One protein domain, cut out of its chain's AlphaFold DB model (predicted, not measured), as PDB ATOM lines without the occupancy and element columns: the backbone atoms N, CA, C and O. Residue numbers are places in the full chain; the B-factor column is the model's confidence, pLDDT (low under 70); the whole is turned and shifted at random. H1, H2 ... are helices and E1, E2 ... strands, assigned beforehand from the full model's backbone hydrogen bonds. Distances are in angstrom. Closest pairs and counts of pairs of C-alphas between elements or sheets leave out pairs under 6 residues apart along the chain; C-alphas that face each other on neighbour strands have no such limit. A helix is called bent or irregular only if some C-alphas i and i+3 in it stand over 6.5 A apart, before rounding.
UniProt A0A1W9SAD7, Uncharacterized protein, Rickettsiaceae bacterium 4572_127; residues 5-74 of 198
ATOM      1  N   LYS A   5     135.518 274.461 295.783       92.62
ATOM      2  CA  LYS A   5     135.699 273.897 294.437       92.62
ATOM      3  C   LYS A   5     134.573 274.330 293.493       92.62
ATOM      4  O   LYS A   5     134.867 274.856 292.429       92.62
ATOM      5  N   ALA A   6     133.315 274.108 293.876       93.44
ATOM      6  CA  ALA A   6     132.169 274.437 293.030       93.44
ATOM      7  C   ALA A   6     132.091 275.946 292.740       93.44
ATOM      8  O   ALA A   6     131.945 276.326 291.584       93.44
ATOM      9  N   LEU A   7     132.302 276.788 293.759       95.56
ATOM     10  CA  LEU A   7     132.350 278.247 293.595       95.56
ATOM     11  C   LEU A   7     133.454 278.696 292.632       95.56
ATOM     12  O   LEU A   7     133.237 279.581 291.812       95.56
ATOM     13  N   PHE A   8     134.643 278.093 292.720       95.69
ATOM     14  CA  PHE A   8     135.728 278.432 291.806       95.69
ATOM     15  C   PHE A   8     135.441 277.967 290.377       95.69
ATOM     16  O   PHE A   8     135.733 278.707 289.449       95.69
ATOM     17  N   LEU A   9     134.879 276.769 290.184       95.75
ATOM     18  CA  LEU A   9     134.532 276.270 288.849       95.75
ATOM     19  C   LEU A   9     133.469 277.143 288.176       95.75
ATOM     20  O   LEU A   9     133.604 277.433 286.994       95.75
ATOM     21  N   GLU A  10     132.478 277.609 288.936       96.00
ATOM     22  CA  GLU A  10     131.495 278.588 288.465       96.00
ATOM     23  C   GLU A  10     132.177 279.889 288.015       96.00
ATOM     24  O   GLU A  10     131.973 280.343 286.892       96.00
ATOM     25  N   LEU A  11     133.051 280.458 288.852       96.50
ATOM     26  CA  LEU A  11     133.728 281.723 288.554       96.50
ATOM     27  C   LEU A  11     134.734 281.613 287.394       96.50
ATOM     28  O   LEU A  11     134.875 282.533 286.585       96.50
ATOM     29  N   ALA A  12     135.467 280.503 287.336       96.12
ATOM     30  CA  ALA A  12     136.525 280.258 286.362       96.12
ATOM     31  C   ALA A  12     135.986 279.796 285.001       96.12
ATOM     32  O   ALA A  12     136.713 279.921 284.013       96.12
ATOM     33  N   ASN A  13     134.753 279.277 284.970       96.38
ATOM     34  CA  ASN A  13     134.030 278.780 283.801       96.38
ATOM     35  C   ASN A  13     134.921 277.974 282.831       96.38
ATOM     36  O   ASN A  13     135.197 278.436 281.721       96.38
ATOM     37  N   PRO A  14     135.472 276.825 283.267       96.38
ATOM     38  CA  PRO A  14     136.376 276.052 282.435       96.38
ATOM     39  C   PRO A  14     135.667 275.393 281.253       96.38
ATOM     40  O   PRO A  14     134.500 275.018 281.336       96.38
ATOM     41  N   ASP A  15     136.414 275.183 280.175       95.25
ATOM     42  CA  ASP A  15     135.949 274.429 279.017       95.25
ATOM     43  C   ASP A  15     135.863 272.911 279.283       95.25
ATOM     44  O   ASP A  15     136.202 272.393 280.357       95.25
ATOM     45  N   LYS A  16     135.420 272.168 278.262       91.38
ATOM     46  CA  LYS A  16     135.287 270.703 278.295       91.38
ATOM     47  C   LYS A  16     136.598 269.973 278.622       91.38
ATOM     48  O   LYS A  16     136.556 268.889 279.215       91.38
ATOM     49  N   ASP A  17     137.738 270.564 278.279       90.19
ATOM     50  CA  ASP A  17     139.075 270.002 278.472       90.19
ATOM     51  C   ASP A  17     139.683 270.424 279.823       90.19
ATOM     52  O   ASP A  17     140.718 269.906 280.248       90.19
ATOM     53  N   GLY A  18     138.982 271.285 280.567       92.88
ATOM     54  CA  GLY A  18     139.337 271.749 281.901       92.88
ATOM     55  C   GLY A  18     140.286 272.940 281.909       92.88
ATOM     56  O   GLY A  18     140.971 273.144 282.912       92.88
ATOM     57  N   PHE A  19     140.378 273.702 280.821       96.00
ATOM     58  CA  PHE A  19     141.100 274.972 280.802       96.00
ATOM     59  C   PHE A  19     140.176 276.099 281.232       96.00
ATOM     60  O   PHE A  19     139.035 276.180 280.796       96.00
ATOM     61  N   SER A  20     140.676 276.993 282.082       97.12
ATOM     62  CA  SER A  20     139.921 278.162 282.529       97.12
ATOM     63  C   SER A  20     140.613 279.462 282.145       97.12
ATOM     64  O   SER A  20     141.821 279.501 281.876       97.12
ATOM     65  N   ARG A  21     139.874 280.571 282.240       96.75
ATOM     66  CA  ARG A  21     140.493 281.898 282.323       96.75
ATOM     67  C   ARG A  21     141.351 282.013 283.588       96.75
ATOM     68  O   ARG A  21     141.212 281.240 284.541       96.75
ATOM     69  N   LYS A  22     142.244 283.000 283.604       96.81
ATOM     70  CA  LYS A  22     142.955 283.400 284.821       96.81
ATOM     71  C   LYS A  22     141.963 284.128 285.730       96.81
ATOM     72  O   LYS A  22     141.410 285.138 285.309       96.81
ATOM     73  N   VAL A  23     141.756 283.613 286.939       97.06
ATOM     74  CA  VAL A  23     140.898 284.244 287.951       97.06
ATOM     75  C   VAL A  23     141.784 284.940 288.972       97.06
ATOM     76  O   VAL A  23     142.675 284.313 289.559       97.06
ATOM     77  N   LEU A  24     141.577 286.238 289.137       96.06
ATOM     78  CA  LEU A  24     142.304 287.098 290.061       96.06
ATOM     79  C   LEU A  24     141.738 286.957 291.481       96.06
ATOM     80  O   LEU A  24     140.545 286.720 291.665       96.06
ATOM     81  N   VAL A  25     142.586 287.093 292.503       93.12
ATOM     82  CA  VAL A  25     142.141 287.012 293.912       93.12
ATOM     83  C   VAL A  25     141.210 288.175 294.269       93.12
ATOM     84  O   VAL A  25     140.341 288.044 295.127       93.12
ATOM     85  N   GLU A  26     141.350 289.294 293.568       94.25
ATOM     86  CA  GLU A  26     140.496 290.474 293.649       94.25
ATOM     87  C   GLU A  26     139.044 290.181 293.223       94.25
ATOM     88  O   GLU A  26     138.131 290.871 293.664       94.25
ATOM     89  N   GLU A  27     138.803 289.127 292.434       95.81
ATOM     90  CA  GLU A  27     137.452 288.683 292.051       95.81
ATOM     91  C   GLU A  27     136.760 287.862 293.154       95.81
ATOM     92  O   GLU A  27     135.577 287.537 293.048       95.81
ATOM     93  N   PHE A  28     137.470 287.500 294.228       94.94
ATOM     94  CA  PHE A  28     136.911 286.740 295.349       94.94
ATOM     95  C   PHE A  28     136.154 287.666 296.309       94.94
ATOM     96  O   PHE A  28     136.531 287.849 297.468       94.94
ATOM     97  N   THR A  29     135.076 288.260 295.813       94.44
ATOM     98  CA  THR A  29     134.194 289.182 296.537       94.44
ATOM     99  C   THR A  29     132.752 288.670 296.517       94.44
ATOM    100  O   THR A  29     132.422 287.714 295.808       94.44
ATOM    101  N   GLY A  30     131.883 289.244 297.356       94.50
ATOM    102  CA  GLY A  30     130.474 288.845 297.450       94.50
ATOM    103  C   GLY A  30     130.305 287.338 297.674       94.50
ATOM    104  O   GLY A  30     130.908 286.763 298.583       94.50
ATOM    105  N   ARG A  31     129.542 286.667 296.799       93.12
ATOM    106  CA  ARG A  31     129.322 285.207 296.862       93.12
ATOM    107  C   ARG A  31     130.605 284.371 296.753       93.12
ATOM    108  O   ARG A  31     130.636 283.230 297.212       93.12
ATOM    109  N   TYR A  32     131.666 284.930 296.173       94.19
ATOM    110  CA  TYR A  32     132.961 284.275 296.001       94.19
ATOM    111  C   TYR A  32     133.953 284.606 297.121       94.19
ATOM    112  O   TYR A  32     135.061 284.077 297.113       94.19
ATOM    113  N   ALA A  33     133.572 285.403 298.128       92.88
ATOM    114  CA  ALA A  33     134.444 285.763 299.251       92.88
ATOM    115  C   ALA A  33     135.008 284.537 299.994       92.88
ATOM    116  O   ALA A  33     136.126 284.565 300.497       92.88
ATOM    117  N   ARG A  34     134.294 283.403 299.981       90.94
ATOM    118  CA  ARG A  34     134.768 282.132 300.562       90.94
ATOM    119  C   ARG A  34     136.001 281.543 299.852       90.94
ATOM    120  O   ARG A  34     136.638 280.636 300.393       90.94
ATOM    121  N   LEU A  35     136.325 282.015 298.649       92.62
ATOM    122  CA  LEU A  35     137.532 281.641 297.908       92.62
ATOM    123  C   LEU A  35     138.779 282.391 298.389       92.62
ATOM    124  O   LEU A  35     139.885 281.945 298.071       92.62
ATOM    125  N   GLN A  36     138.613 283.469 299.172       90.12
ATOM    126  CA  GLN A  36     139.722 284.223 299.753       90.12
ATOM    127  C   GLN A  36     140.710 283.283 300.442       90.12
ATOM    128  O   GLN A  36     140.354 282.349 301.170       90.12
ATOM    129  N   MET A  37     141.984 283.505 300.139       84.12
ATOM    130  CA  MET A  37     143.048 282.613 300.555       84.12
ATOM    131  C   MET A  37     143.590 283.068 301.904       84.12
ATOM    132  O   MET A  37     144.197 284.129 302.005       84.12
ATOM    133  N   GLY A  38     143.408 282.231 302.927       75.12
ATOM    134  CA  GLY A  38     144.234 282.287 304.131       75.12
ATOM    135  C   GLY A  38     145.627 281.704 303.864       75.12
ATOM    136  O   GLY A  38     146.150 281.758 302.747       75.12
ATOM    137  N   ASN A  39     146.220 281.045 304.858       67.12
ATOM    138  CA  ASN A  39     147.548 280.449 304.707       67.12
ATOM    139  C   ASN A  39     147.570 279.277 303.702       67.12
ATOM    140  O   ASN A  39     147.112 278.161 303.956       67.12
ATOM    141  N   GLY A  40     148.162 279.529 302.531       67.25
ATOM    142  CA  GLY A  40     148.539 278.500 301.561       67.25
ATOM    143  C   GLY A  40     147.401 277.909 300.719       67.25
ATOM    144  O   GLY A  40     147.617 276.852 300.126       67.25
ATOM    145  N   GLY A  41     146.224 278.546 300.670       82.00
ATOM    146  CA  GLY A  41     145.153 278.246 299.707       82.00
ATOM    147  C   GLY A  41     144.729 276.773 299.639       82.00
ATOM    148  O   GLY A  41     144.838 276.168 298.576       82.00
ATOM    149  N   ASP A  42     144.263 276.217 300.761       84.00
ATOM    150  CA  ASP A  42     143.773 274.838 300.973       84.00
ATOM    151  C   ASP A  42     143.109 274.167 299.754       84.00
ATOM    152  O   ASP A  42     143.495 273.071 299.350       84.00
ATOM    153  N   TRP A  43     142.142 274.839 299.131       88.75
ATOM    154  CA  TRP A  43     141.358 274.290 298.023       88.75
ATOM    155  C   TRP A  43     142.104 274.276 296.678       88.75
ATOM    156  O   TRP A  43     141.812 273.431 295.831       88.75
ATOM    157  N   CYS A  44     143.069 275.183 296.486       90.44
ATOM    158  CA  CYS A  44     143.848 275.355 295.252       90.44
ATOM    159  C   CYS A  44     145.250 274.726 295.331       90.44
ATOM    160  O   CYS A  44     146.129 275.022 294.516       90.44
ATOM    161  N   ARG A  45     145.503 273.865 296.321       89.00
ATOM    162  CA  ARG A  45     146.740 273.079 296.390       89.00
ATOM    163  C   ARG A  45     146.725 271.947 295.367       89.00
ATOM    164  O   ARG A  45     145.666 271.471 294.966       89.00
ATOM    165  N   SER A  46     147.914 271.488 294.981       86.25
ATOM    166  CA  SER A  46     148.086 270.389 294.020       86.25
ATOM    167  C   SER A  46     147.496 269.054 294.506       86.25
ATOM    168  O   SER A  46     147.161 268.199 293.692       86.25
ATOM    169  N   ASP A  47     147.370 268.876 295.818       84.19
ATOM    170  CA  ASP A  47     146.758 267.739 296.519       84.19
ATOM    171  C   ASP A  47     145.357 268.053 297.085       84.19
ATOM    172  O   ASP A  47     144.665 267.155 297.582       84.19
ATOM    173  N   GLY A  48     144.930 269.317 296.981       84.44
ATOM    174  CA  GLY A  48     143.620 269.805 297.394       84.44
ATOM    175  C   GLY A  48     142.498 269.378 296.444       84.44
ATOM    176  O   GLY A  48     142.721 268.717 295.428       84.44
ATOM    177  N   SER A  49     141.266 269.783 296.761       88.44
ATOM    178  CA  SER A  49     140.063 269.354 296.031       88.44
ATOM    179  C   SER A  49     140.104 269.661 294.532       88.44
ATOM    180  O   SER A  49     139.618 268.861 293.744       88.44
ATOM    181  N   LEU A  50     140.688 270.793 294.122       91.00
ATOM    182  CA  LEU A  50     140.856 271.116 292.700       91.00
ATOM    183  C   LEU A  50     142.078 270.430 292.077       91.00
ATOM    184  O   LEU A  50     141.990 269.947 290.953       91.00
ATOM    185  N   GLY A  51     143.197 270.331 292.800       88.81
ATOM    186  CA  GLY A  51     144.448 269.764 292.275       88.81
ATOM    187  C   GLY A  51     144.415 268.251 292.040       88.81
ATOM    188  O   GLY A  51     145.278 267.700 291.348       88.81
ATOM    189  N   ARG A  52     143.414 267.556 292.593       86.31
ATOM    190  CA  ARG A  52     143.137 266.145 292.286       86.31
ATOM    191  C   ARG A  52     142.535 265.953 290.895       86.31
ATOM    192  O   ARG A  52     142.833 264.943 290.270       86.31
ATOM    193  N   GLU A  53     141.767 266.920 290.403       88.81
ATOM    194  CA  GLU A  53     141.021 266.810 289.140       88.81
ATOM    195  C   GLU A  53     141.595 267.663 288.009       88.81
ATOM    196  O   GLU A  53     141.408 267.327 286.845       88.81
ATOM    197  N   PHE A  54     142.326 268.732 288.325       92.88
ATOM    198  CA  PHE A  54     142.861 269.674 287.343       92.88
ATOM    199  C   PHE A  54     144.345 269.950 287.577       92.88
ATOM    200  O   PHE A  54     144.833 269.928 288.712       92.88
ATOM    201  N   ASN A  55     145.068 270.262 286.501       93.00
ATOM    202  CA  ASN A  55     146.387 270.872 286.613       93.00
ATOM    203  C   ASN A  55     146.200 272.346 286.986       93.00
ATOM    204  O   ASN A  55     145.495 273.088 286.305       93.00
ATOM    205  N   LEU A  56     146.813 272.771 288.090       93.50
ATOM    206  CA  LEU A  56     146.630 274.110 288.641       93.50
ATOM    207  C   LEU A  56     147.860 274.978 288.416       93.50
ATOM    208  O   LEU A  56     148.953 274.640 288.877       93.50
ATOM    209  N   ARG A  57     147.652 276.165 287.844       94.75
ATOM    210  CA  ARG A  57     148.648 277.233 287.821       94.75
ATOM    211  C   ARG A  57     148.275 278.328 288.807       94.75
ATOM    212  O   ARG A  57     147.241 278.980 288.683       94.75
ATOM    213  N   ARG A  58     149.151 278.535 289.788       93.19
ATOM    214  CA  ARG A  58     149.045 279.591 290.801       93.19
ATOM    215  C   ARG A  58     150.121 280.625 290.525       93.19
ATOM    216  O   ARG A  58     151.298 280.334 290.728       93.19
ATOM    217  N   ASN A  59     149.735 281.811 290.068       92.25
ATOM    218  CA  ASN A  59     150.705 282.892 289.894       92.25
ATOM    219  C   ASN A  59     150.874 283.613 291.229       92.25
ATOM    220  O   ASN A  59     149.883 283.906 291.904       92.25
ATOM    221  N   LYS A  60     152.123 283.886 291.605       92.12
ATOM    222  CA  LYS A  60     152.470 284.536 292.868       92.12
ATOM    223  C   LYS A  60     153.164 285.873 292.624       92.12
ATOM    224  O   LYS A  60     153.890 286.016 291.645       92.12
ATOM    225  N   LYS A  61     152.969 286.816 293.544       91.62
ATOM    226  CA  LYS A  61     153.783 288.027 293.703       91.62
ATOM    227  C   LYS A  61     154.404 287.956 295.099       91.62
ATOM    228  O   LYS A  61     153.689 288.027 296.098       91.62
ATOM    229  N   GLY A  62     155.710 287.695 295.165       88.62
ATOM    230  CA  GLY A  62     156.353 287.237 296.402       88.62
ATOM    231  C   GLY A  62     155.740 285.915 296.888       88.62
ATOM    232  O   GLY A  62     155.541 284.987 296.103       88.62
ATOM    233  N   ASN A  63     155.375 285.842 298.169       85.19
ATOM    234  CA  ASN A  63     154.746 284.653 298.758       85.19
ATOM    235  C   ASN A  63     153.222 284.584 298.561       85.19
ATOM    236  O   ASN A  63     152.617 283.537 298.804       85.19
ATOM    237  N   LYS A  64     152.594 285.668 298.092       88.00
ATOM    238  CA  LYS A  64     151.139 285.765 297.947       88.00
ATOM    239  C   LYS A  64     150.694 285.247 296.583       88.00
ATOM    240  O   LYS A  64     151.231 285.650 295.553       88.00
ATOM    241  N   ILE A  65     149.697 284.364 296.567       91.75
ATOM    242  CA  ILE A  65     149.009 283.963 295.334       91.75
ATOM    243  C   ILE A  65     148.134 285.137 294.891       91.75
ATOM    244  O   ILE A  65     147.373 285.662 295.695       91.75
ATOM    245  N   ILE A  66     148.257 285.538 293.629       94.00
ATOM    246  CA  ILE A  66     147.486 286.644 293.032       94.00
ATOM    247  C   ILE A  66     146.454 286.151 292.016       94.00
ATOM    248  O   ILE A  66     145.546 286.878 291.641       94.00
ATOM    249  N   SER A  67     146.595 284.916 291.529       94.75
ATOM    250  CA  SER A  67     145.607 284.318 290.630       94.75
ATOM    251  C   SER A  67     145.735 282.807 290.554       94.75
ATOM    252  O   SER A  67     146.817 282.246 290.769       94.75
ATOM    253  N   VAL A  68     144.632 282.174 290.172       95.44
ATOM    254  CA  VAL A  68     144.538 280.739 289.911       95.44
ATOM    255  C   VAL A  68     143.979 280.528 288.507       95.44
ATOM    256  O   VAL A  68     143.065 281.228 288.077       95.44
ATOM    257  N   LYS A  69     144.546 279.567 287.782       96.25
ATOM    258  CA  LYS A  69     144.092 279.132 286.459       96.25
ATOM    259  C   LYS A  69     144.108 277.605 286.392       96.25
ATOM    260  O   LYS A  69     145.037 276.982 286.916       96.25
ATOM    261  N   LEU A  70     143.109 277.018 285.737       96.94
ATOM    262  CA  LEU A  70     143.105 275.609 285.357       96.94
ATOM    263  C   LEU A  70     143.819 275.445 284.011       96.94
ATOM    264  O   LEU A  70     143.497 276.131 283.038       96.94
ATOM    265  N   GLU A  71     144.803 274.553 283.962       96.00
ATOM    266  CA  GLU A  71     145.567 274.195 282.760       96.00
ATOM    267  C   GLU A  71     145.220 272.763 282.325       96.00
ATOM    268  O   GLU A  71     146.087 271.902 282.152       96.00
ATOM    269  N   GLY A  72     143.917 272.507 282.198       93.31
ATOM    270  CA  GLY A  72     143.366 271.234 281.754       93.31
ATOM    271  C   GLY A  72     143.061 270.262 282.895       93.31
ATOM    272  O   GLY A  72     143.563 270.378 284.023       93.31
ATOM    273  N   LYS A  73     142.239 269.257 282.585       90.19
ATOM    274  CA  LYS A  73     141.982 268.114 283.467       90.19
ATOM    275  C   LYS A  73     143.281 267.365 283.745       90.19
ATOM    276  O   LYS A  73     144.121 267.141 282.869       90.19
ATOM    277  N   LYS A  74     143.448 266.942 284.991       85.62
ATOM    278  CA  LYS A  74     144.510 266.018 285.359       85.62
ATOM    279  C   LYS A  74     144.220 264.699 284.655       85.62
ATOM    280  O   LYS A  74     143.087 264.223 284.668       85.62
TER     281      LYS A  74
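Overview. This is residues 5 to 74 of the 198 residues of an uncharacterized protein of Rickettsiaceae bacterium 4572_127 (UniProt A0A1W9SAD7). Look for a long two-stranded hairpin, E1 and E2, along one side of a rounded body; two short helices, H1 and H2, meet on its E2 side, and residues 23 to 24 of the stretch between them pair with E2. The printed 70 residues run H1, H2, E1, E2; the class is mixed, with 32 residues, under half, in named elements. It is compact, radius of gyration of the C-alphas 11.0 A, spanning 28 by 24 by 18 A.

Along the chain. Find E1, residues 54 to 61, 22.3 A, from C-alpha 54 at (142.861, 269.674, 287.343). E2, residues 64 to 73, 24.6 A, bends by 57 degrees at 67. H1, residues 5 to 12, 10.3 A, starts at (135.699, 273.897, 294.437); H2, residues 30 to 35, 10.1 A, is irregular: C-alphas 31 and 34 are 7.3 A apart.

Arrangement. E1 and E2 are antiparallel at 159 degrees; N 57 and O 69 are 2.9 A apart, within hydrogen-bond range. H1 and H2 touch, closest C-alphas Leu 7 and Tyr 32, 6.5 A, at a steep tilt of 60 degrees, opposite ways. H1 and E1 are apart, as are H2 and E2. In H1 every O i to N i+4 pair is within range; H2 has 0 of 2, but 2 of 3 O i to N i+3 pairs.

Size, cuts and confidence. The farthest C-alphas, Lys 16 and Gly 62, are 32.3 A apart. The printed part has no cut; the links H1 to H2 and H2 to E1 are long. Residues 39 to 40 have pLDDT under 70.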